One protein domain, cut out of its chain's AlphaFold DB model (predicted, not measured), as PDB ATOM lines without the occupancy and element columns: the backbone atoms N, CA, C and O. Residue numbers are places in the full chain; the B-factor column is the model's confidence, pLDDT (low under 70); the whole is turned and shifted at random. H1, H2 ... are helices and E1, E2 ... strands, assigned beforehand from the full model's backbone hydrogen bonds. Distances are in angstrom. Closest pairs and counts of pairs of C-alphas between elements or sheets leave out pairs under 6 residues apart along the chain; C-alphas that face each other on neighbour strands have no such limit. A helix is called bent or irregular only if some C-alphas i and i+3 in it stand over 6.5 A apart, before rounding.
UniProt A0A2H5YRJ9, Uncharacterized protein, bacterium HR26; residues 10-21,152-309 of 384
ATOM      1  N   PRO A  10     184.949 124.109 271.480       94.00
ATOM      2  CA  PRO A  10     185.783 125.295 271.332       94.00
ATOM      3  C   PRO A  10     186.980 125.053 270.406       94.00
ATOM      4  O   PRO A  10     187.551 123.961 270.374       94.00
ATOM      5  N   ALA A  11     187.383 126.071 269.653       95.00
ATOM      6  CA  ALA A  11     188.592 126.038 268.838       95.00
ATOM      7  C   ALA A  11     189.862 126.065 269.705       95.00
ATOM      8  O   ALA A  11     190.868 125.494 269.304       95.00
ATOM      9  N   LEU A  12     189.805 126.666 270.895       95.81
ATOM     10  CA  LEU A  12     190.844 126.643 271.919       95.81
ATOM     11  C   LEU A  12     190.273 126.073 273.220       95.81
ATOM     12  O   LEU A  12     189.365 126.647 273.826       95.81
ATOM     13  N   SER A  13     190.869 124.976 273.675       94.62
ATOM     14  CA  SER A  13     190.589 124.362 274.973       94.62
ATOM     15  C   SER A  13     191.887 124.265 275.763       94.62
ATOM     16  O   SER A  13     192.896 123.828 275.216       94.62
ATOM     17  N   ARG A  14     191.875 124.676 277.033       92.62
ATOM     18  CA  ARG A  14     193.063 124.663 277.897       92.62
ATOM     19  C   ARG A  14     192.993 123.545 278.919       92.62
ATOM     20  O   ARG A  14     191.909 123.270 279.428       92.62
ATOM     21  N   GLU A  15     194.145 122.950 279.215       91.56
ATOM     22  CA  GLU A  15     194.309 121.920 280.252       91.56
ATOM     23  C   GLU A  15     193.247 120.807 280.178       91.56
ATOM     24  O   GLU A  15     192.649 120.390 281.175       91.56
ATOM     25  N   VAL A  16     192.985 120.327 278.962       93.62
ATOM     26  CA  VAL A  16     192.007 119.267 278.720       93.62
ATOM     27  C   VAL A  16     192.655 117.890 278.730       93.62
ATOM     28  O   VAL A  16     193.864 117.753 278.529       93.62
ATOM     29  N   ALA A  17     191.857 116.860 279.003       94.19
ATOM     30  CA  ALA A  17     192.237 115.476 278.765       94.19
ATOM     31  C   ALA A  17     192.197 115.195 277.260       94.19
ATOM     32  O   ALA A  17     191.216 115.505 276.582       94.19
ATOM     33  N   LEU A  18     193.271 114.605 276.751       95.06
ATOM     34  CA  LEU A  18     193.473 114.299 275.342       95.06
ATOM     35  C   LEU A  18     193.729 112.801 275.211       95.06
ATOM     36  O   LEU A  18     194.485 112.230 275.996       95.06
ATOM     37  N   ILE A  19     193.108 112.167 274.223       96.31
ATOM     38  CA  ILE A  19     193.334 110.756 273.907       96.31
ATOM     39  C   ILE A  19     193.901 110.698 272.495       96.31
ATOM     40  O   ILE A  19     193.193 110.962 271.521       96.31
ATOM     41  N   VAL A  20     195.194 110.403 272.409       97.56
ATOM     42  CA  VAL A  20     195.955 110.357 271.161       97.56
ATOM     43  C   VAL A  20     196.148 108.907 270.751       97.56
ATOM     44  O   VAL A  20     196.612 108.086 271.537       97.56
ATOM     45  N   GLU A  21     195.810 108.586 269.509       96.88
ATOM     46  CA  GLU A  21     195.967 107.250 268.946       96.88
ATOM     47  C   GLU A  21     197.130 107.237 267.947       96.88
ATOM     48  O   GLU A  21     197.153 107.981 266.961       96.88
ATOM     49  N   GLY A 152     196.778 118.730 278.178       95.00
ATOM     50  CA  GLY A 152     197.367 119.919 277.586       95.00
ATOM     51  C   GLY A 152     196.363 120.865 276.954       95.00
ATOM     52  O   GLY A 152     195.148 120.696 277.080       95.00
ATOM     53  N   ASP A 153     196.899 121.856 276.255       95.81
ATOM     54  CA  ASP A 153     196.108 122.796 275.470       95.81
ATOM     55  C   ASP A 153     195.869 122.217 274.070       95.81
ATOM     56  O   ASP A 153     196.749 121.594 273.476       95.81
ATOM     57  N   ARG A 154     194.665 122.430 273.537       96.19
ATOM     58  CA  ARG A 154     194.235 121.983 272.209       96.19
ATOM     59  C   ARG A 154     193.775 123.177 271.392       96.19
ATOM     60  O   ARG A 154     192.836 123.872 271.783       96.19
ATOM     61  N   ILE A 155     194.367 123.331 270.213       97.56
ATOM     62  CA  ILE A 155     193.999 124.340 269.221       97.56
ATOM     63  C   ILE A 155     193.548 123.644 267.940       97.56
ATOM     64  O   ILE A 155     194.339 122.969 267.284       97.56
ATOM     65  N   ALA A 156     192.279 123.811 267.574       95.69
ATOM     66  CA  ALA A 156     191.710 123.265 266.349       95.69
ATOM     67  C   ALA A 156     192.285 123.958 265.108       95.69
ATOM     68  O   ALA A 156     192.297 125.186 265.008       95.69
ATOM     69  N   GLY A 157     192.685 123.156 264.128       95.38
ATOM     70  CA  GLY A 157     192.966 123.591 262.768       95.38
ATOM     71  C   GLY A 157     191.767 123.394 261.842       95.38
ATOM     72  O   GLY A 157     190.842 122.640 262.126       95.38
ATOM     73  N   ALA A 158     191.796 124.055 260.696       93.38
ATOM     74  CA  ALA A 158     190.935 123.775 259.556       93.38
ATOM     75  C   ALA A 158     191.510 122.639 258.691       93.38
ATOM     76  O   ALA A 158     190.776 121.759 258.252       93.38
ATOM     77  N   VAL A 159     192.829 122.641 258.461       91.94
ATOM     78  CA  VAL A 159     193.520 121.616 257.666       91.94
ATOM     79  C   VAL A 159     194.955 121.427 258.155       91.94
ATOM     80  O   VAL A 159     195.601 122.383 258.580       91.94
ATOM     81  N   LEU A 160     195.449 120.193 258.082       92.81
ATOM     82  CA  LEU A 160     196.853 119.843 258.273       92.81
ATOM     83  C   LEU A 160     197.373 119.276 256.952       92.81
ATOM     84  O   LEU A 160     196.801 118.333 256.410       92.81
ATOM     85  N   LEU A 161     198.432 119.883 256.429       90.25
ATOM     86  CA  LEU A 161     199.177 119.417 255.261       90.25
ATOM     87  C   LEU A 161     200.505 118.828 255.749       90.25
ATOM     88  O   LEU A 161     201.071 119.349 256.706       90.25
ATOM     89  N   GLY A 162     201.034 117.794 255.101       87.75
ATOM     90  CA  GLY A 162     202.250 117.106 255.547       87.75
ATOM     91  C   GLY A 162     201.975 115.916 256.450       87.75
ATOM     92  O   GLY A 162     200.894 115.335 256.429       87.75
ATOM     93  N   LYS A 163     202.990 115.519 257.211       89.75
ATOM     94  CA  LYS A 163     202.910 114.430 258.192       89.75
ATOM     95  C   LYS A 163     202.570 114.968 259.581       89.75
ATOM     96  O   LYS A 163     202.712 116.157 259.853       89.75
ATOM     97  N   GLU A 164     202.184 114.091 260.488       94.50
ATOM     98  CA  GLU A 164     202.112 114.473 261.896       94.50
ATOM     99  C   GLU A 164     203.515 114.679 262.454       94.50
ATOM    100  O   GLU A 164     204.436 113.910 262.156       94.50
ATOM    101  N   VAL A 165     203.686 115.735 263.238       96.06
ATOM    102  CA  VAL A 165     204.993 116.148 263.759       96.06
ATOM    103  C   VAL A 165     204.869 116.633 265.187       96.06
ATOM    104  O   VAL A 165     203.797 117.059 265.604       96.06
ATOM    105  N   CYS A 166     205.980 116.601 265.912       97.50
ATOM    106  CA  CYS A 166     206.123 117.255 267.201       97.50
ATOM    107  C   CYS A 166     207.460 117.989 267.253       97.50
ATOM    108  O   CYS A 166     208.433 117.547 266.638       97.50
ATOM    109  N   GLY A 167     207.501 119.088 267.994       97.25
ATOM    110  CA  GLY A 167     208.723 119.807 268.314       97.25
ATOM    111  C   GLY A 167     208.449 120.999 269.226       97.25
ATOM    112  O   GLY A 167     207.283 121.357 269.424       97.25
ATOM    113  N   PRO A 168     209.501 121.647 269.746       97.38
ATOM    114  CA  PRO A 168     209.345 122.842 270.560       97.38
ATOM    115  C   PRO A 168     208.713 123.965 269.733       97.38
ATOM    116  O   PRO A 168     209.088 124.182 268.574       97.38
ATOM    117  N   LEU A 169     207.769 124.693 270.327       97.88
ATOM    118  CA  LEU A 169     207.158 125.858 269.704       97.88
ATOM    119  C   LEU A 169     208.162 126.998 269.569       97.88
ATOM    120  O   LEU A 169     208.904 127.297 270.507       97.88
ATOM    121  N   ARG A 170     208.141 127.643 268.400       98.12
ATOM    122  CA  ARG A 170     208.907 128.858 268.110       98.12
ATOM    123  C   ARG A 170     208.067 129.907 267.412       98.12
ATOM    124  O   ARG A 170     207.666 129.732 266.265       98.12
ATOM    125  N   VAL A 171     207.846 131.027 268.070       97.44
ATOM    126  CA  VAL A 171     207.032 132.135 267.589       97.44
ATOM    127  C   VAL A 171     207.939 133.112 266.857       97.44
ATOM    128  O   VAL A 171     208.783 133.779 267.449       97.44
ATOM    129  N   LEU A 172     207.775 133.190 265.536       96.38
ATOM    130  CA  LEU A 172     208.650 133.992 264.671       96.38
ATOM    131  C   LEU A 172     207.995 135.290 264.179       96.38
ATOM    132  O   LEU A 172     208.558 136.018 263.360       96.38
ATOM    133  N   THR A 173     206.797 135.592 264.671       94.94
ATOM    134  CA  THR A 173     206.068 136.832 264.386       94.94
ATOM    135  C   THR A 173     205.535 137.427 265.680       94.94
ATOM    136  O   THR A 173     205.185 136.695 266.594       94.94
ATOM    137  N   ASP A 174     205.415 138.747 265.744       93.94
ATOM    138  CA  ASP A 174     204.926 139.505 266.904       93.94
ATOM    139  C   ASP A 174     203.407 139.752 266.889       93.94
ATOM    140  O   ASP A 174     202.836 140.227 267.870       93.94
ATOM    141  N   ARG A 175     202.732 139.456 265.771       95.56
ATOM    142  CA  ARG A 175     201.297 139.706 265.588       95.56
ATOM    143  C   ARG A 175     200.643 138.741 264.585       95.56
ATOM    144  O   ARG A 175     201.297 138.336 263.621       95.56
ATOM    145  N   PRO A 176     199.346 138.421 264.758       96.38
ATOM    146  CA  PRO A 176     198.638 137.405 263.970       96.38
ATOM    147  C   PRO A 176     198.394 137.761 262.497       96.38
ATOM    148  O   PRO A 176     198.100 136.881 261.697       96.38
ATOM    149  N   ASP A 177     198.484 139.032 262.117       95.69
ATOM    150  CA  ASP A 177     198.296 139.550 260.754       95.69
ATOM    151  C   ASP A 177     199.601 139.684 259.962       95.69
ATOM    152  O   ASP A 177     199.596 140.119 258.810       95.69
ATOM    153  N   ARG A 178     200.730 139.268 260.544       95.38
ATOM    154  CA  ARG A 178     202.037 139.325 259.889       95.38
ATOM    155  C   ARG A 178     202.316 138.056 259.089       95.38
ATOM    156  O   ARG A 178     202.127 136.943 259.577       95.38
ATOM    157  N   GLU A 179     202.789 138.226 257.861       96.00
ATOM    158  CA  GLU A 179     203.403 137.138 257.095       96.00
ATOM    159  C   GLU A 179     204.812 136.866 257.629       96.00
ATOM    160  O   GLU A 179     205.557 137.808 257.901       96.00
ATOM    161  N   LEU A 180     205.179 135.591 257.776       95.75
ATOM    162  CA  LEU A 180     206.507 135.204 258.250       95.75
ATOM    163  C   LEU A 180     207.568 135.473 257.166       95.75
ATOM    164  O   LEU A 180     207.548 134.809 256.122       95.75
ATOM    165  N   PRO A 181     208.516 136.405 257.390       94.44
ATOM    166  CA  PRO A 181     209.605 136.621 256.446       94.44
ATOM    167  C   PRO A 181     210.539 135.398 256.403       94.44
ATOM    168  O   PRO A 181     210.897 134.877 257.462       94.44
ATOM    169  N   PRO A 182     211.002 134.960 255.214       94.94
ATOM    170  CA  PRO A 182     211.916 133.822 255.098       94.94
ATOM    171  C   PRO A 182     213.194 133.971 255.933       94.94
ATOM    172  O   PRO A 182     213.688 132.990 256.476       94.94
ATOM    173  N   ASP A 183     213.713 135.191 256.077       94.88
ATOM    174  CA  ASP A 183     214.970 135.443 256.790       94.88
ATOM    175  C   ASP A 183     214.871 135.323 258.311       94.88
ATOM    176  O   ASP A 183     215.900 135.159 258.961       94.88
ATOM    177  N   ALA A 184     213.660 135.316 258.879       95.69
ATOM    178  CA  ALA A 184     213.463 134.999 260.295       95.69
ATOM    179  C   ALA A 184     213.651 133.502 260.602       95.69
ATOM    180  O   ALA A 184     213.712 133.118 261.767       95.69
ATOM    181  N   ILE A 185     213.726 132.651 259.574       97.06
ATOM    182  CA  ILE A 185     213.864 131.203 259.717       97.06
ATOM    183  C   ILE A 185     215.356 130.870 259.708       97.06
ATOM    184  O   ILE A 185     216.012 130.882 258.661       97.06
ATOM    185  N   ASP A 186     215.899 130.594 260.883       96.44
ATOM    186  CA  ASP A 186     217.310 130.286 261.099       96.44
ATOM    187  C   ASP A 186     217.519 128.847 261.602       96.44
ATOM    188  O   ASP A 186     216.577 128.065 261.753       96.44
ATOM    189  N   GLU A 187     218.775 128.487 261.865       96.44
ATOM    190  CA  GLU A 187     219.170 127.150 262.322       96.44
ATOM    191  C   GLU A 187     218.486 126.733 263.634       96.44
ATOM    192  O   GLU A 187     218.279 125.548 263.892       96.44
ATOM    193  N   ARG A 188     218.065 127.702 264.456       96.00
ATOM    194  CA  ARG A 188     217.390 127.429 265.726       96.00
ATOM    195  C   ARG A 188     215.979 126.876 265.517       96.00
ATOM    196  O   ARG A 188     215.396 126.345 266.456       96.00
ATOM    197  N   CYS A 189     215.430 126.999 264.310       97.00
ATOM    198  CA  CYS A 189     214.123 126.465 263.939       97.00
ATOM    199  C   CYS A 189     214.161 124.972 263.566       97.00
ATOM    200  O   CYS A 189     213.102 124.371 263.375       97.00
ATOM    201  N   ARG A 190     215.347 124.354 263.450       96.94
ATOM    202  CA  ARG A 190     215.479 122.926 263.129       96.94
ATOM    203  C   ARG A 190     214.710 122.073 264.140       96.94
ATOM    204  O   ARG A 190     214.891 122.213 265.345       96.94
ATOM    205  N   GLY A 191     213.845 121.193 263.639       96.50
ATOM    206  CA  GLY A 191     212.989 120.326 264.451       96.50
ATOM    207  C   GLY A 191     211.869 121.041 265.216       96.50
ATOM    208  O   GLY A 191     211.103 120.373 265.899       96.50
ATOM    209  N   ALA A 192     211.736 122.365 265.107       98.00
ATOM    210  CA  ALA A 192     210.723 123.135 265.823       98.00
ATOM    211  C   ALA A 192     209.373 123.142 265.094       98.00
ATOM    212  O   ALA A 192     209.305 122.984 263.869       98.00
ATOM    213  N   VAL A 193     208.306 123.399 265.849       98.44
ATOM    214  CA  VAL A 193     207.007 123.796 265.298       98.44
ATOM    215  C   VAL A 193     206.921 125.316 265.349       98.44
ATOM    216  O   VAL A 193     206.853 125.927 266.411       98.44
ATOM    217  N   VAL A 194     206.960 125.949 264.184       98.25
ATOM    218  CA  VAL A 194     206.966 127.406 264.074       98.25
ATOM    219  C   VAL A 194     205.546 127.954 264.162       98.25
ATOM    220  O   VAL A 194     204.635 127.460 263.509       98.25
ATOM    221  N   VAL A 195     205.347 129.027 264.914       98.00
ATOM    222  CA  VAL A 195     204.116 129.818 264.896       98.00
ATOM    223  C   VAL A 195     204.373 131.048 264.043       98.00
ATOM    224  O   VAL A 195     205.212 131.892 264.368       98.00
ATOM    225  N   ALA A 196     203.652 131.132 262.931       95.19
ATOM    226  CA  ALA A 196     203.532 132.350 262.149       95.19
ATOM    227  C   ALA A 196     202.223 133.072 262.510       95.19
ATOM    228  O   ALA A 196     201.382 132.552 263.244       95.19
ATOM    229  N   GLY A 197     202.025 134.266 261.958       95.38
ATOM    230  CA  GLY A 197     200.758 134.978 262.058       95.38
ATOM    231  C   GLY A 197     199.792 134.547 260.957       95.38
ATOM    232  O   GLY A 197     199.079 133.548 261.050       95.38
ATOM    233  N   MET A 198     199.772 135.331 259.884       96.38
ATOM    234  CA  MET A 198     198.761 135.233 258.836       96.38
ATOM    235  C   MET A 198     199.036 134.080 257.883       96.38
ATOM    236  O   MET A 198     198.156 133.271 257.609       96.38
ATOM    237  N   THR A 199     200.244 134.039 257.326       96.19
ATOM    238  CA  THR A 199     200.599 133.114 256.250       96.19
ATOM    239  C   THR A 199     202.116 132.980 256.118       96.19
ATOM    240  O   THR A 199     202.877 133.671 256.803       96.19
ATOM    241  N   VAL A 200     202.546 132.093 255.223       95.12
ATOM    242  CA  VAL A 200     203.943 131.868 254.841       95.12
ATOM    243  C   VAL A 200     204.058 131.856 253.320       95.12
ATOM    244  O   VAL A 200     203.179 131.339 252.635       95.12
ATOM    245  N   SER A 201     205.152 132.396 252.785       92.88
ATOM    246  CA  SER A 201     205.445 132.325 251.350       92.88
ATOM    247  C   SER A 201     206.047 130.974 250.947       92.88
ATOM    248  O   SER A 201     206.613 130.242 251.762       92.88
ATOM    249  N   SER A 202     206.042 130.667 249.646       89.31
ATOM    250  CA  SER A 202     206.755 129.502 249.103       89.31
ATOM    251  C   SER A 202     208.261 129.526 249.411       89.31
ATOM    252  O   SER A 202     208.877 128.472 249.547       89.31
ATOM    253  N   ALA A 203     208.866 130.716 249.516       91.00
ATOM    254  CA  ALA A 203     210.272 130.867 249.888       91.00
ATOM    255  C   ALA A 203     210.512 130.482 251.355       91.00
ATOM    256  O   ALA A 203     211.449 129.737 251.639       91.00
ATOM    257  N   ALA A 204     209.630 130.917 252.262       94.62
ATOM    258  CA  ALA A 204     209.668 130.520 253.666       94.62
ATOM    259  C   ALA A 204     209.513 128.997 253.817       94.62
ATOM    260  O   ALA A 204     210.330 128.365 254.478       94.62
ATOM    261  N   LEU A 205     208.544 128.388 253.124       92.25
ATOM    262  CA  LEU A 205     208.320 126.936 253.149       92.25
ATOM    263  C   LEU A 205     209.524 126.129 252.641       92.25
ATOM    264  O   LEU A 205     209.931 125.158 253.275       92.25
ATOM    265  N   ARG A 206     210.139 126.541 251.524       89.56
ATOM    266  CA  ARG A 206     211.361 125.892 251.017       89.56
ATOM    267  C   ARG A 206     212.527 126.019 251.993       89.56
ATOM    268  O   ARG A 206     213.281 125.066 252.167       89.56
ATOM    269  N   ARG A 207     212.662 127.173 252.649       94.19
ATOM    270  CA  ARG A 207     213.692 127.384 253.668       94.19
ATOM    271  C   ARG A 207     213.466 126.494 254.889       94.19
ATOM    272  O   ARG A 207     214.401 125.816 255.306       94.19
ATOM    273  N   MET A 208     212.230 126.409 255.385       95.06
ATOM    274  CA  MET A 208     211.839 125.475 256.450       95.06
ATOM    275  C   MET A 208     212.200 124.030 256.100       95.06
ATOM    276  O   MET A 208     212.823 123.349 256.910       95.06
ATOM    277  N   ALA A 209     211.883 123.596 254.875       91.06
ATOM    278  CA  ALA A 209     212.220 122.264 254.383       91.06
ATOM    279  C   ALA A 209     213.734 122.017 254.410       91.06
ATOM    280  O   ALA A 209     214.190 121.013 254.947       91.06
ATOM    281  N   SER A 210     214.523 122.957 253.875       91.56
ATOM    282  CA  SER A 210     215.987 122.829 253.823       91.56
ATOM    283  C   SER A 210     216.648 122.795 255.206       91.56
ATOM    284  O   SER A 210     217.643 122.102 255.399       91.56
ATOM    285  N   LEU A 211     216.078 123.511 256.181       95.62
ATOM    286  CA  LEU A 211     216.570 123.560 257.559       95.62
ATOM    287  C   LEU A 211     216.015 122.423 258.429       95.62
ATOM    288  O   LEU A 211     216.444 122.266 259.568       95.62
ATOM    289  N   GLY A 212     215.081 121.616 257.919       94.06
ATOM    290  CA  GLY A 212     214.451 120.541 258.683       94.06
ATOM    291  C   GLY A 212     213.575 121.049 259.830       94.06
ATOM    292  O   GLY A 212     213.595 120.472 260.915       94.06
ATOM    293  N   VAL A 213     212.836 122.141 259.620       96.94
ATOM    294  CA  VAL A 213     211.771 122.583 260.538       96.94
ATOM    295  C   VAL A 213     210.673 121.516 260.557       96.94
ATOM    296  O   VAL A 213     210.285 121.019 259.500       96.94
ATOM    297  N   ALA A 214     210.173 121.146 261.740       95.25
ATOM    298  CA  ALA A 214     209.204 120.057 261.860       95.25
ATOM    299  C   ALA A 214     207.846 120.443 261.257       95.25
ATOM    300  O   ALA A 214     207.270 119.691 260.472       95.25
ATOM    301  N   GLY A 215     207.352 121.640 261.570       96.94
ATOM    302  CA  GLY A 215     206.123 122.156 260.980       96.94
ATOM    303  C   GLY A 215     205.891 123.633 261.260       96.94
ATOM    304  O   GLY A 215     206.693 124.282 261.927       96.94
ATOM    305  N   VAL A 216     204.787 124.170 260.749       98.00
ATOM    306  CA  VAL A 216     204.365 125.555 260.975       98.00
ATOM    307  C   VAL A 216     202.854 125.653 261.186       98.00
ATOM    308  O   VAL A 216     202.078 124.975 260.514       98.00
ATOM    309  N   VAL A 217     202.431 126.519 262.105       98.44
ATOM    310  CA  VAL A 217     201.035 126.914 262.316       98.44
ATOM    311  C   VAL A 217     200.806 128.292 261.697       98.44
ATOM    312  O   VAL A 217     201.560 129.229 261.967       98.44
ATOM    313  N   VAL A 218     199.774 128.420 260.862       97.81
ATOM    314  CA  VAL A 218     199.415 129.659 260.149       97.81
ATOM    315  C   VAL A 218     197.917 129.931 260.235       97.81
ATOM    316  O   VAL A 218     197.118 128.998 260.311       97.81
ATOM    317  N   GLY A 219     197.512 131.199 260.136       96.81
ATOM    318  CA  GLY A 219     196.104 131.555 259.947       96.81
ATOM    319  C   GLY A 219     195.532 130.987 258.647       96.81
ATOM    320  O   GLY A 219     194.493 130.327 258.637       96.81
ATOM    321  N   SER A 220     196.234 131.198 257.535       95.12
ATOM    322  CA  SER A 220     195.770 130.803 256.207       95.12
ATOM    323  C   SER A 220     196.889 130.550 255.198       95.12
ATOM    324  O   SER A 220     198.034 130.973 255.377       95.12
ATOM    325  N   LEU A 221     196.546 129.876 254.096       91.94
ATOM    326  CA  LEU A 221     197.434 129.681 252.947       91.94
ATOM    327  C   LEU A 221     196.803 130.148 251.635       91.94
ATOM    328  O   LEU A 221     195.633 129.880 251.352       91.94
ATOM    329  N   SER A 222     197.623 130.759 250.779       86.88
ATOM    330  CA  SER A 222     197.291 130.996 249.374       86.88
ATOM    331  C   SER A 222     197.433 129.716 248.539       86.88
ATOM    332  O   SER A 222     198.214 128.824 248.875       86.88
ATOM    333  N   ALA A 223     196.762 129.660 247.383       80.44
ATOM    334  CA  ALA A 223     196.908 128.556 246.428       80.44
ATOM    335  C   ALA A 223     198.374 128.317 246.009       80.44
ATOM    336  O   ALA A 223     198.825 127.177 245.934       80.44
ATOM    337  N   THR A 224     199.143 129.393 245.816       80.00
ATOM    338  CA  THR A 224     200.577 129.331 245.481       80.00
ATOM    339  C   THR A 224     201.425 128.715 246.596       80.00
ATOM    340  O   THR A 224     202.388 127.996 246.330       80.00
ATOM    341  N   SER A 225     201.064 128.955 247.856       82.50
ATOM    342  CA  SER A 225     201.763 128.376 249.006       82.50
ATOM    343  C   SER A 225     201.413 126.900 249.166       82.50
ATOM    344  O   SER A 225     202.305 126.090 249.385       82.50
ATOM    345  N   ILE A 226     200.148 126.526 248.944       80.44
ATOM    346  CA  ILE A 226     199.698 125.125 248.938       80.44
ATOM    347  C   ILE A 226     200.452 124.309 247.884       80.44
ATOM    348  O   ILE A 226     200.975 123.247 248.205       80.44
ATOM    349  N   GLN A 227     200.579 124.821 246.653       76.50
ATOM    350  CA  GLN A 227     201.369 124.172 245.596       76.50
ATOM    351  C   GLN A 227     202.820 123.925 246.031       76.50
ATOM    352  O   GLN A 227     203.363 122.851 245.781       76.50
ATOM    353  N   ALA A 228     203.427 124.892 246.726       73.81
ATOM    354  CA  ALA A 228     204.783 124.760 247.242       73.81
ATOM    355  C   ALA A 228     204.896 123.719 248.370       73.81
ATOM    356  O   ALA A 228     205.834 122.924 248.343       73.81
ATOM    357  N   VAL A 229     203.951 123.685 249.323       72.44
ATOM    358  CA  VAL A 229     203.885 122.641 250.371       72.44
ATOM    359  C   VAL A 229     203.787 121.258 249.735       72.44
ATOM    360  O   VAL A 229     204.474 120.329 250.126       72.44
ATOM    361  N   LEU A 230     202.958 121.129 248.709       70.25
ATOM    362  CA  LEU A 230     202.698 119.872 248.020       70.25
ATOM    363  C   LEU A 230     203.821 119.424 247.073       70.25
ATOM    364  O   LEU A 230     203.677 118.399 246.408       70.25
ATOM    365  N   GLY A 231     204.907 120.195 246.959       63.22
ATOM    366  CA  GLY A 231     205.995 119.897 246.028       63.22
ATOM    367  C   GLY A 231     205.555 119.887 244.560       63.22
ATOM    368  O   GLY A 231     206.207 119.251 243.733       63.22
ATOM    369  N   ILE A 232     204.451 120.568 244.223       55.44
ATOM    370  CA  ILE A 232     203.965 120.675 242.847       55.44
ATOM    371  C   ILE A 232     204.896 121.628 242.107       55.44
ATOM    372  O   ILE A 232     204.832 122.845 242.285       55.44
ATOM    373  N   SER A 233     205.770 121.080 241.269       49.44
ATOM    374  CA  SER A 233     206.455 121.885 240.262       49.44
ATOM    375  C   SER A 233     205.486 122.186 239.118       49.44
ATOM    376  O   SER A 233     204.662 121.349 238.751       49.44
ATOM    377  N   SER A 234     205.597 123.366 238.515       47.94
ATOM    378  CA  SER A 234     204.787 123.810 237.376       47.94
ATOM    379  C   SER A 234     205.124 123.096 236.053       47.94
ATOM    380  O   SER A 234     205.027 123.707 234.993       47.94
ATOM    381  N   SER A 235     205.572 121.838 236.087       48.94
ATOM    382  CA  SER A 235     205.783 121.035 234.876       48.94
ATOM    383  C   SER A 235     204.488 120.316 234.483       48.94
ATOM    384  O   SER A 235     203.817 119.727 235.337       48.94
ATOM    385  N   GLU A 236     204.147 120.331 233.191       49.53
ATOM    386  CA  GLU A 236     202.932 119.703 232.638       49.53
ATOM    387  C   GLU A 236     202.809 118.216 233.031       49.53
ATOM    388  O   GLU A 236     201.729 117.747 233.383       49.53
ATOM    389  N   ALA A 237     203.935 117.498 233.133       46.19
ATOM    390  CA  ALA A 237     203.973 116.091 233.539       46.19
ATOM    391  C   ALA A 237     203.545 115.831 235.003       46.19
ATOM    392  O   ALA A 237     203.083 114.736 235.332       46.19
ATOM    393  N   GLN A 238     203.692 116.806 235.912       47.69
ATOM    394  CA  GLN A 238     203.200 116.681 237.293       47.69
ATOM    395  C   GLN A 238     201.729 117.083 237.423       47.69
ATOM    396  O   GLN A 238     201.028 116.492 238.247       47.69
ATOM    397  N   ALA A 239     201.235 118.002 236.588       48.44
ATOM    398  CA  ALA A 239     199.821 118.375 236.555       48.44
ATOM    399  C   ALA A 239     198.920 117.174 236.203       48.44
ATOM    400  O   ALA A 239     197.894 116.967 236.853       48.44
ATOM    401  N   ASP A 240     199.349 116.310 235.279       49.03
ATOM    402  CA  ASP A 240     198.622 115.085 234.915       49.03
ATOM    403  C   ASP A 240     198.589 114.036 236.034       49.03
ATOM    404  O   ASP A 240     197.562 113.384 236.263       49.03
ATOM    405  N   ARG A 241     199.682 113.906 236.801       48.62
ATOM    406  CA  ARG A 241     199.724 113.051 238.004       48.62
ATOM    407  C   ARG A 241     198.809 113.589 239.105       48.62
ATOM    408  O   ARG A 241     198.199 112.803 239.829       48.62
ATOM    409  N   TRP A 242     198.670 114.911 239.200       52.25
ATOM    410  CA  TRP A 242     197.723 115.582 240.091       52.25
ATOM    411  C   TRP A 242     196.274 115.382 239.660       52.25
ATOM    412  O   TRP A 242     195.451 114.979 240.480       52.25
ATOM    413  N   ALA A 243     195.965 115.548 238.375       51.50
ATOM    414  CA  ALA A 243     194.652 115.226 237.829       51.50
ATOM    415  C   ALA A 243     194.307 113.739 238.031       51.50
ATOM    416  O   ALA A 243     193.163 113.399 238.314       51.50
ATOM    417  N   ALA A 244     195.280 112.828 237.934       47.41
ATOM    418  CA  ALA A 244     195.091 111.411 238.250       47.41
ATOM    419  C   ALA A 244     194.833 111.157 239.751       47.41
ATOM    420  O   ALA A 244     193.890 110.446 240.087       47.41
ATOM    421  N   ARG A 245     195.592 111.780 240.667       48.16
ATOM    422  CA  ARG A 245     195.365 111.672 242.126       48.16
ATOM    423  C   ARG A 245     194.023 112.281 242.563       48.16
ATOM    424  O   ARG A 245     193.342 111.692 243.397       48.16
ATOM    425  N   LEU A 246     193.600 113.395 241.958       48.75
ATOM    426  CA  LEU A 246     192.291 114.022 242.192       48.75
ATOM    427  C   LEU A 246     191.125 113.171 241.655       48.75
ATOM    428  O   LEU A 246     190.066 113.135 242.275       48.75
ATOM    429  N   ARG A 247     191.329 112.430 240.554       45.69
ATOM    430  CA  ARG A 247     190.344 111.481 239.993       45.69
ATOM    431  C   ARG A 247     190.129 110.229 240.857       45.69
ATOM    432  O   ARG A 247     189.084 109.600 240.733       45.69
ATOM    433  N   HIS A 248     191.067 109.892 241.748       42.47
ATOM    434  CA  HIS A 248     190.999 108.712 242.625       42.47
ATOM    435  C   HIS A 248     190.595 109.007 244.086       42.47
ATOM    436  O   HIS A 248     190.725 108.143 244.947       42.47
ATOM    437  N   GLY A 249     190.030 110.186 244.367       37.34
ATOM    438  CA  GLY A 249     189.088 110.345 245.484       37.34
ATOM    439  C   GLY A 249     189.647 110.276 246.912       37.34
ATOM    440  O   GLY A 249     188.874 110.048 247.836       37.34
ATOM    441  N   SER A 250     190.942 110.512 247.139       44.69
ATOM    442  CA  SER A 250     191.441 110.776 248.495       44.69
ATOM    443  C   SER A 250     192.488 111.880 248.483       44.69
ATOM    444  O   SER A 250     193.648 111.664 248.134       44.69
ATOM    445  N   TRP A 251     192.057 113.083 248.876       44.78
ATOM    446  CA  TRP A 251     192.936 114.224 249.150       44.78
ATOM    447  C   TRP A 251     194.055 113.811 250.128       44.78
ATOM    448  O   TRP A 251     195.217 114.140 249.916       44.78
ATOM    449  N   SER A 252     193.728 112.987 251.129       45.12
ATOM    450  CA  SER A 252     194.571 112.631 252.276       45.12
ATOM    451  C   SER A 252     195.927 112.000 251.930       45.12
ATOM    452  O   SER A 252     196.909 112.274 252.610       45.12
ATOM    453  N   GLY A 253     196.015 111.186 250.871       44.94
ATOM    454  CA  GLY A 253     197.252 110.473 250.516       44.94
ATOM    455  C   GLY A 253     198.294 111.313 249.766       44.94
ATOM    456  O   GLY A 253     199.455 110.925 249.706       44.94
ATOM    457  N   GLY A 254     197.899 112.447 249.176       44.53
ATOM    458  CA  GLY A 254     198.820 113.357 248.481       44.53
ATOM    459  C   GLY A 254     199.517 114.356 249.408       44.53
ATOM    460  O   GLY A 254     200.556 114.898 249.042       44.53
ATOM    461  N   PHE A 255     198.962 114.598 250.600       54.09
ATOM    462  CA  PHE A 255     199.478 115.594 251.545       54.09
ATOM    463  C   PHE A 255     200.587 115.070 252.459       54.09
ATOM    464  O   PHE A 255     201.354 115.881 252.962       54.09
ATOM    465  N   THR A 256     200.710 113.758 252.667       55.28
ATOM    466  CA  THR A 256     201.657 113.161 253.629       55.28
ATOM    467  C   THR A 256     203.125 113.200 253.190       55.28
ATOM    468  O   THR A 256     204.005 112.993 254.021       55.28
ATOM    469  N   GLU A 257     203.402 113.509 251.918       59.34
ATOM    470  CA  GLU A 257     204.758 113.625 251.349       59.34
ATOM    471  C   GLU A 257     205.301 115.070 251.356       59.34
ATOM    472  O   GLU A 257     206.386 115.322 250.831       59.34
ATOM    473  N   ALA A 258     204.569 116.036 251.930       68.94
ATOM    474  CA  ALA A 258     205.040 117.420 251.994       68.94
ATOM    475  C   ALA A 258     206.346 117.524 252.811       68.94
ATOM    476  O   ALA A 258     206.463 116.898 253.868       68.94
ATOM    477  N   PRO A 259     207.319 118.349 252.381       75.75
ATOM    478  CA  PRO A 259     208.616 118.442 253.041       75.75
ATOM    479  C   PRO A 259     208.550 119.163 254.397       75.75
ATOM    480  O   PRO A 259     209.488 119.065 255.183       75.75
ATOM    481  N   VAL A 260     207.460 119.890 254.667       87.88
ATOM    482  CA  VAL A 260     207.168 120.575 255.934       87.88
ATOM    483  C   VAL A 260     205.683 120.422 256.221       87.88
ATOM    484  O   VAL A 260     204.859 120.592 255.317       87.88
ATOM    485  N   SER A 261     205.338 120.146 257.475       93.75
ATOM    486  CA  SER A 261     203.944 120.071 257.898       93.75
ATOM    487  C   SER A 261     203.365 121.455 258.174       93.75
ATOM    488  O   SER A 261     204.003 122.278 258.824       93.75
ATOM    489  N   VAL A 262     202.153 121.729 257.698       95.88
ATOM    490  CA  VAL A 262     201.489 123.029 257.860       95.88
ATOM    491  C   VAL A 262     200.101 122.840 258.450       95.88
ATOM    492  O   VAL A 262     199.215 122.306 257.783       95.88
ATOM    493  N   LEU A 263     199.903 123.309 259.683       97.38
ATOM    494  CA  LEU A 263     198.582 123.415 260.292       97.38
ATOM    495  C   LEU A 263     198.001 124.800 259.997       97.38
ATOM    496  O   LEU A 263     198.575 125.825 260.357       97.38
ATOM    497  N   VAL A 264     196.839 124.825 259.364       96.69
ATOM    498  CA  VAL A 264     196.112 126.050 259.033       96.69
ATOM    499  C   VAL A 264     194.940 126.203 259.994       96.69
ATOM    500  O   VAL A 264     194.157 125.265 260.116       96.69
ATOM    501  N   THR A 265     194.780 127.351 260.655       96.69
ATOM    502  CA  THR A 265     193.714 127.546 261.658       96.69
ATOM    503  C   THR A 265     192.414 128.090 261.079       96.69
ATOM    504  O   THR A 265     191.348 127.639 261.498       96.69
ATOM    505  N   GLU A 266     192.474 129.050 260.151       93.56
ATOM    506  CA  GLU A 266     191.294 129.703 259.569       93.56
ATOM    507  C   GLU A 266     190.884 129.037 258.251       93.56
ATOM    508  O   GLU A 266     189.743 128.612 258.101       93.56
ATOM    509  N   GLY A 267     191.809 128.910 257.293       90.38
ATOM    510  CA  GLY A 267     191.525 128.294 255.994       90.38
ATOM    511  C   GLY A 267     192.359 128.858 254.844       90.38
ATOM    512  O   GLY A 267     193.567 129.045 254.952       90.38
ATOM    513  N   PHE A 268     191.729 129.118 253.703       88.75
ATOM    514  CA  PHE A 268     192.432 129.525 252.485       88.75
ATOM    515  C   PHE A 268     192.342 131.034 252.235       88.75
ATOM    516  O   PHE A 268     191.342 131.672 252.559       88.75
ATOM    517  N   GLY A 269     193.385 131.606 251.632       89.56
ATOM    518  CA  GLY A 269     193.497 133.035 251.341       89.56
ATOM    519  C   GLY A 269     194.640 133.700 252.105       89.56
ATOM    520  O   GLY A 269     195.708 133.115 252.264       89.56
ATOM    521  N   ARG A 270     194.420 134.950 252.526       92.06
ATOM    522  CA  ARG A 270     195.356 135.741 253.345       92.06
ATOM    523  C   ARG A 270     194.599 136.361 254.516       92.06
ATOM    524  O   ARG A 270     194.287 137.546 254.525       92.06
ATOM    525  N   TRP A 271     194.264 135.500 255.461       94.50
ATOM    526  CA  TRP A 271     193.546 135.791 256.690       94.50
ATOM    527  C   TRP A 271     194.464 135.625 257.904       94.50
ATOM    528  O   TRP A 271     195.176 134.614 257.989       94.50
ATOM    529  N   PRO A 272     194.482 136.604 258.824       95.75
ATOM    530  CA  PRO A 272     195.225 136.491 260.069       95.75
ATOM    531  C   PRO A 272     194.704 135.319 260.897       95.75
ATOM    532  O   PRO A 272     193.506 135.043 260.894       95.75
ATOM    533  N   MET A 273     195.588 134.673 261.655       96.50
ATOM    534  CA  MET A 273     195.153 133.745 262.697       96.50
ATOM    535  C   MET A 273     194.261 134.487 263.701       96.50
ATOM    536  O   MET A 273     194.554 135.629 264.065       96.50
ATOM    537  N   ALA A 274     193.185 133.861 264.180       95.88
ATOM    538  CA  ALA A 274     192.367 134.468 265.224       95.88
ATOM    539  C   ALA A 274     193.242 134.790 266.449       95.88
ATOM    540  O   ALA A 274     193.917 133.912 266.992       95.88
ATOM    541  N   ARG A 275     193.225 136.054 266.891       95.00
ATOM    542  CA  ARG A 275     194.131 136.567 267.933       95.00
ATOM    543  C   ARG A 275     194.184 135.693 269.201       95.00
ATOM    544  O   ARG A 275     195.292 135.390 269.624       95.00
ATOM    545  N   PRO A 276     193.067 135.183 269.755       95.75
ATOM    546  CA  PRO A 276     193.119 134.290 270.915       95.75
ATOM    547  C   PRO A 276     193.897 132.984 270.689       95.75
ATOM    548  O   PRO A 276     194.499 132.477 271.631       95.75
ATOM    549  N   LEU A 277     193.903 132.440 269.464       96.94
ATOM    550  CA  LEU A 277     194.695 131.250 269.126       96.94
ATOM    551  C   LEU A 277     196.183 131.601 269.060       96.94
ATOM    552  O   LEU A 277     197.002 130.905 269.655       96.94
ATOM    553  N   PHE A 278     196.511 132.708 268.388       97.56
ATOM    554  CA  PHE A 278     197.879 133.210 268.272       97.56
ATOM    555  C   PHE A 278     198.481 133.528 269.642       97.56
ATOM    556  O   PHE A 278     199.555 133.034 269.971       97.56
ATOM    557  N   ASP A 279     197.762 134.292 270.468       96.50
ATOM    558  CA  ASP A 279     198.207 134.663 271.811       96.50
ATOM    559  C   ASP A 279     198.391 133.406 272.681       96.50
ATOM    560  O   ASP A 279     199.358 133.305 273.432       96.50
ATOM    561  N   SER A 280     197.515 132.400 272.541       96.25
ATOM    562  CA  SER A 280     197.673 131.120 273.239       96.25
ATOM    563  C   SER A 280     198.929 130.365 272.806       96.25
ATOM    564  O   SER A 280     199.660 129.878 273.661       96.25
ATOM    565  N   LEU A 281     199.203 130.267 271.504       97.50
ATOM    566  CA  LEU A 281     200.434 129.650 271.001       97.50
ATOM    567  C   LEU A 281     201.673 130.403 271.498       97.50
ATOM    568  O   LEU A 281     202.636 129.776 271.927       97.50
ATOM    569  N   ALA A 282     201.617 131.737 271.502       96.81
ATOM    570  CA  ALA A 282     202.716 132.585 271.942       96.81
ATOM    571  C   ALA A 282     203.081 132.382 273.419       96.81
ATOM    572  O   ALA A 282     204.257 132.414 273.772       96.81
ATOM    573  N   THR A 283     202.097 132.105 274.286       96.12
ATOM    574  CA  THR A 283     202.361 131.797 275.705       96.12
ATOM    575  C   THR A 283     203.095 130.473 275.935       96.12
ATOM    576  O   THR A 283     203.596 130.247 277.032       96.12
ATOM    577  N   HIS A 284     203.181 129.617 274.914       96.19
ATOM    578  CA  HIS A 284     203.784 128.287 274.990       96.19
ATOM    579  C   HIS A 284     205.117 128.181 274.237       96.19
ATOM    580  O   HIS A 284     205.558 127.073 273.938       96.19
ATOM    581  N   GLU A 285     205.787 129.304 273.961       96.38
ATOM    582  CA  GLU A 285     207.152 129.320 273.408       96.38
ATOM    583  C   GLU A 285     208.058 128.317 274.146       96.38
ATOM    584  O   GLU A 285     208.081 128.260 275.379       96.38
ATOM    585  N   GLY A 286     208.782 127.495 273.384       95.69
ATOM    586  CA  GLY A 286     209.695 126.476 273.903       95.69
ATOM    587  C   GLY A 286     209.046 125.178 274.397       95.69
ATOM    588  O   GLY A 286     209.778 124.222 274.639       95.69
ATOM    589  N   HIS A 287     207.717 125.096 274.516       96.12
ATOM    590  CA  HIS A 287     207.028 123.853 274.884       96.12
ATOM    591  C   HIS A 287     206.779 122.962 273.665       96.12
ATOM    592  O   HIS A 287     206.606 123.461 272.553       96.12
ATOM    593  N   ASP A 288     206.712 121.648 273.874       97.06
ATOM    594  CA  ASP A 288     206.419 120.697 272.803       97.06
ATOM    595  C   ASP A 288     204.982 120.843 272.293       97.06
ATOM    596  O   ASP A 288     204.010 120.724 273.049       97.06
ATOM    597  N   ALA A 289     204.861 121.044 270.982       98.19
ATOM    598  CA  ALA A 289     203.599 121.038 270.265       98.19
ATOM    599  C   ALA A 289     203.563 119.937 269.213       98.19
ATOM    600  O   ALA A 289     204.466 119.820 268.384       98.19
ATOM    601  N   ALA A 290     202.465 119.188 269.206       98.44
ATOM    602  CA  ALA A 290     202.170 118.161 268.227       98.44
ATOM    603  C   ALA A 290     201.130 118.661 267.224       98.44
ATOM    604  O   ALA A 290     200.045 119.083 267.620       98.44
ATOM    605  N   LEU A 291     201.430 118.578 265.929       98.44
ATOM    606  CA  LEU A 291     200.462 118.807 264.857       98.44
ATOM    607  C   LEU A 291     199.906 117.452 264.426       98.44
ATOM    608  O   LEU A 291     200.627 116.664 263.810       98.44
ATOM    609  N   LEU A 292     198.649 117.181 264.765       97.56
ATOM    610  CA  LEU A 292     198.025 115.873 264.572       97.56
ATOM    611  C   LEU A 292     196.788 115.954 263.677       97.56
ATOM    612  O   LEU A 292     196.068 116.959 263.647       97.56
ATOM    613  N   PHE A 293     196.518 114.862 262.968       95.69
ATOM    614  CA  PHE A 293     195.275 114.683 262.233       95.69
ATOM    615  C   PHE A 293     194.121 114.358 263.182       95.69
ATOM    616  O   PHE A 293     194.308 113.749 264.233       95.69
ATOM    617  N   ALA A 294     192.896 114.686 262.759       93.62
ATOM    618  CA  ALA A 294     191.679 114.345 263.499       93.62
ATOM    619  C   ALA A 294     191.591 112.842 263.814       93.62
ATOM    620  O   ALA A 294     191.212 112.449 264.907       93.62
ATOM    621  N   THR A 295     192.008 111.989 262.872       92.75
ATOM    622  CA  THR A 295     191.980 110.522 263.009       92.75
ATOM    623  C   THR A 295     192.892 109.979 264.103       92.75
ATOM    624  O   THR A 295     192.740 108.825 264.491       92.75
ATOM    625  N   SER A 296     193.838 110.785 264.579       95.69
ATOM    626  CA  SER A 296     194.778 110.427 265.640       95.69
ATOM    627  C   SER A 296     194.389 111.025 266.989       95.69
ATOM    628  O   SER A 296     195.118 110.850 267.962       95.69
ATOM    629  N   ILE A 297     193.246 111.713 267.074       95.19
ATOM    630  CA  ILE A 297     192.715 112.295 268.305       95.19
ATOM    631  C   ILE A 297     191.281 111.791 268.491       95.19
ATOM    632  O   ILE A 297     190.394 112.054 267.680       95.19
ATOM    633  N   ARG A 298     191.021 111.053 269.572       93.50
ATOM    634  CA  ARG A 298     189.696 110.465 269.807       93.50
ATOM    635  C   ARG A 298     188.633 111.561 269.962       93.50
ATOM    636  O   ARG A 298     188.796 112.484 270.754       93.50
ATOM    637  N   GLY A 299     187.519 111.412 269.243       88.81
ATOM    638  CA  GLY A 299     186.373 112.332 269.308       88.81
ATOM    639  C   GLY A 299     186.538 113.619 268.495       88.81
ATOM    640  O   GLY A 299     185.665 114.484 268.540       88.81
ATOM    641  N   GLU A 300     187.626 113.746 267.738       90.06
ATOM    642  CA  GLU A 300     187.929 114.943 266.972       90.06
ATOM    643  C   GLU A 300     187.524 114.798 265.495       90.06
ATOM    644  O   GLU A 300     187.670 113.740 264.885       90.06
ATOM    645  N   THR A 301     187.030 115.884 264.895       89.31
ATOM    646  CA  THR A 301     186.668 115.938 263.463       89.31
ATOM    647  C   THR A 301     187.613 116.809 262.640       89.31
ATOM    648  O   THR A 301     187.540 116.812 261.410       89.31
ATOM    649  N   ARG A 302     188.513 117.542 263.301       92.19
ATOM    650  CA  ARG A 302     189.464 118.473 262.694       92.19
ATOM    651  C   ARG A 302     190.896 118.205 263.168       92.19
ATOM    652  O   ARG A 302     191.093 117.730 264.276       92.19
ATOM    653  N   PRO A 303     191.929 118.482 262.361       96.50
ATOM    654  CA  PRO A 303     193.295 118.413 262.866       96.50
ATOM    655  C   PRO A 303     193.494 119.410 264.012       96.50
ATOM    656  O   PRO A 303     192.753 120.390 264.122       96.50
ATOM    657  N   ALA A 304     194.504 119.197 264.849       97.56
ATOM    658  CA  ALA A 304     194.777 120.087 265.970       97.56
ATOM    659  C   ALA A 304     196.270 120.213 266.272       97.56
ATOM    660  O   ALA A 304     197.063 119.315 265.989       97.56
ATOM    661  N   CYS A 305     196.628 121.342 266.882       98.50
ATOM    662  CA  CYS A 305     197.874 121.520 267.609       98.50
ATOM    663  C   CYS A 305     197.623 121.179 269.083       98.50
ATOM    664  O   CYS A 305     196.744 121.781 269.709       98.50
ATOM    665  N   LEU A 306     198.362 120.209 269.618       98.19
ATOM    666  CA  LEU A 306     198.316 119.814 271.024       98.19
ATOM    667  C   LEU A 306     199.600 120.252 271.714       98.19
ATOM    668  O   LEU A 306     200.681 119.882 271.270       98.19
ATOM    669  N   ILE A 307     199.487 120.986 272.813       97.62
ATOM    670  CA  ILE A 307     200.633 121.434 273.607       97.62
ATOM    671  C   ILE A 307     200.592 120.667 274.917       97.62
ATOM    672  O   ILE A 307     199.743 120.923 275.772       97.62
ATOM    673  N   THR A 308     201.480 119.684 275.047       95.25
ATOM    674  CA  THR A 308     201.499 118.748 276.182       95.25
ATOM    675  C   THR A 308     202.785 118.909 276.973       95.25
ATOM    676  O   THR A 308     203.812 119.312 276.432       95.25
ATOM    677  N   ARG A 309     202.731 118.632 278.278       89.06
ATOM    678  CA  ARG A 309     203.867 118.814 279.191       89.06
ATOM    679  C   ARG A 309     204.111 117.547 279.992       89.06
ATOM    680  O   ARG A 309     203.161 116.890 280.423       89.06
TER     681      ARG A 309
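AT A GLANCE: This is residues 10 to 21 and 152 to 309 of the 384 residues of an uncharacterized protein of bacterium HR26 (UniProt A0A2H5YRJ9). One nine-stranded sheet, curled like part of a barrel, is folded back on itself, with E1 E2 E9 E8 E4 facing E6 E7 E3 and E5 as the hinge, and it curls round the helix H5. H1 and H2 lie side by side by E6 and E7, and on the excursion between E6 and E7 residues 233 to 240, of which 236 to 240 belong to H3, stick out from the body. The printed part has 170 residues with five named helices and nine named strands, in the order E1 E2 E3 E4 E5 H1 E6 H2 H3 H4 E7 H5 E8 E9. The mixed sheet runs E1 E2 E9 E8 E4 E5 E6 E7 E3, and the class is mixed, helices and strands. The whole is compact, with a radius of gyration of the C-alphas of 15.3 A and spans of 47 by 38 by 26 A.

HOW THE PARTS SIT: The strongly twisted sheet begins with the edge strand E1, residues 12 to 21, which bends by 98 degrees at residue 15. E1 is antiparallel to E2, residues 152 to 156, with N 13 and O 154 at 2.9 A. E2 is antiparallel to E9, residues 304 to 308, with N 155 and O 305 at 2.9 A. E9 forms a hairpin with E8, residues 288 to 292, with N 290 and O 306 at 2.8 A. E8 is antiparallel to E4, residues 165 to 171, with N 291 and O 165 at 2.8 A. E4 is parallel to E5, residues 193 to 195, with N 195 and O 170 at 2.8 A. E5 is parallel to E6, residues 215 to 221, with N 194 and O 215 at 2.8 A. E6 is parallel to E7, residues 261 to 268, with N 218 and O 263 at 2.9 A. E7 bends by 96 degrees at residue 265 and is antiparallel to the other edge strand, E3, residues 159 to 161, with N 264 and O 159 at 2.8 A. E2 runs on into E3 across a break of 2 residues, at 97 degrees. Between the leaves of this folded sheet, one sheet bent back on itself, the closest C-alphas of E7 and E8 are those of Leu 263 and Leu 291, 6.8 A apart. H5, residues 275 to 282, is on the sheet; its closest C-alphas to E4 are those of Ala 282 and Val 171, 6.1 A apart. H1, residues 202 to 211, touches H2, residues 223 to 229, at a shallow tilt of 10 degrees, the same way, with the C-alphas of Ser 202 and Ser 225 closest at 5.1 A. H1 only grazes the sheet with residues 205 to 209, and H2 with residues 223 to 229. H3, residues 236 to 247, is not on the sheet; it is close to but not clearly touching H4, residues 252 to 255, with the C-alphas of Arg 245 and Gly 254 closest at 7.4 A. H4 only grazes the sheet. E5, H1, E6 and E6, H2 H3 H4, E7 are strand-helix-strand units, two parallel neighbour strands with helices between; the first crossover is right-handed. Every O i to N i+4 pair is within hydrogen-bond range in H1, H2 and H5, 7 of 8 are in H3, and H4 is too short for such a pair.

IN THESE COORDINATES: E1 begins at C-alpha 12, (190.844, 126.643, 271.919), and measures 20.3 A from first to last C-alpha. E4 measures 16.6 A, H1 14.3 A, E6 14.0 A, H3 16.7 A and E7 15.8 A. H3 begins at C-alpha 236, (202.932, 119.703, 232.638). E9 ends at C-alpha 308, (201.499, 118.748, 276.182).

THE WHOLE: The C-alphas farthest apart are those of Glu 15 and Glu 236, 48.4 A. Residues 22 to 151 are cut out, and C-alphas 21 and 152 are 15.4 A apart across the cut. The links E4 to E5 and E8 to E9 are long. The mean pLDDT of the printed part is 86.6, and residues 231 to 258 are under 70.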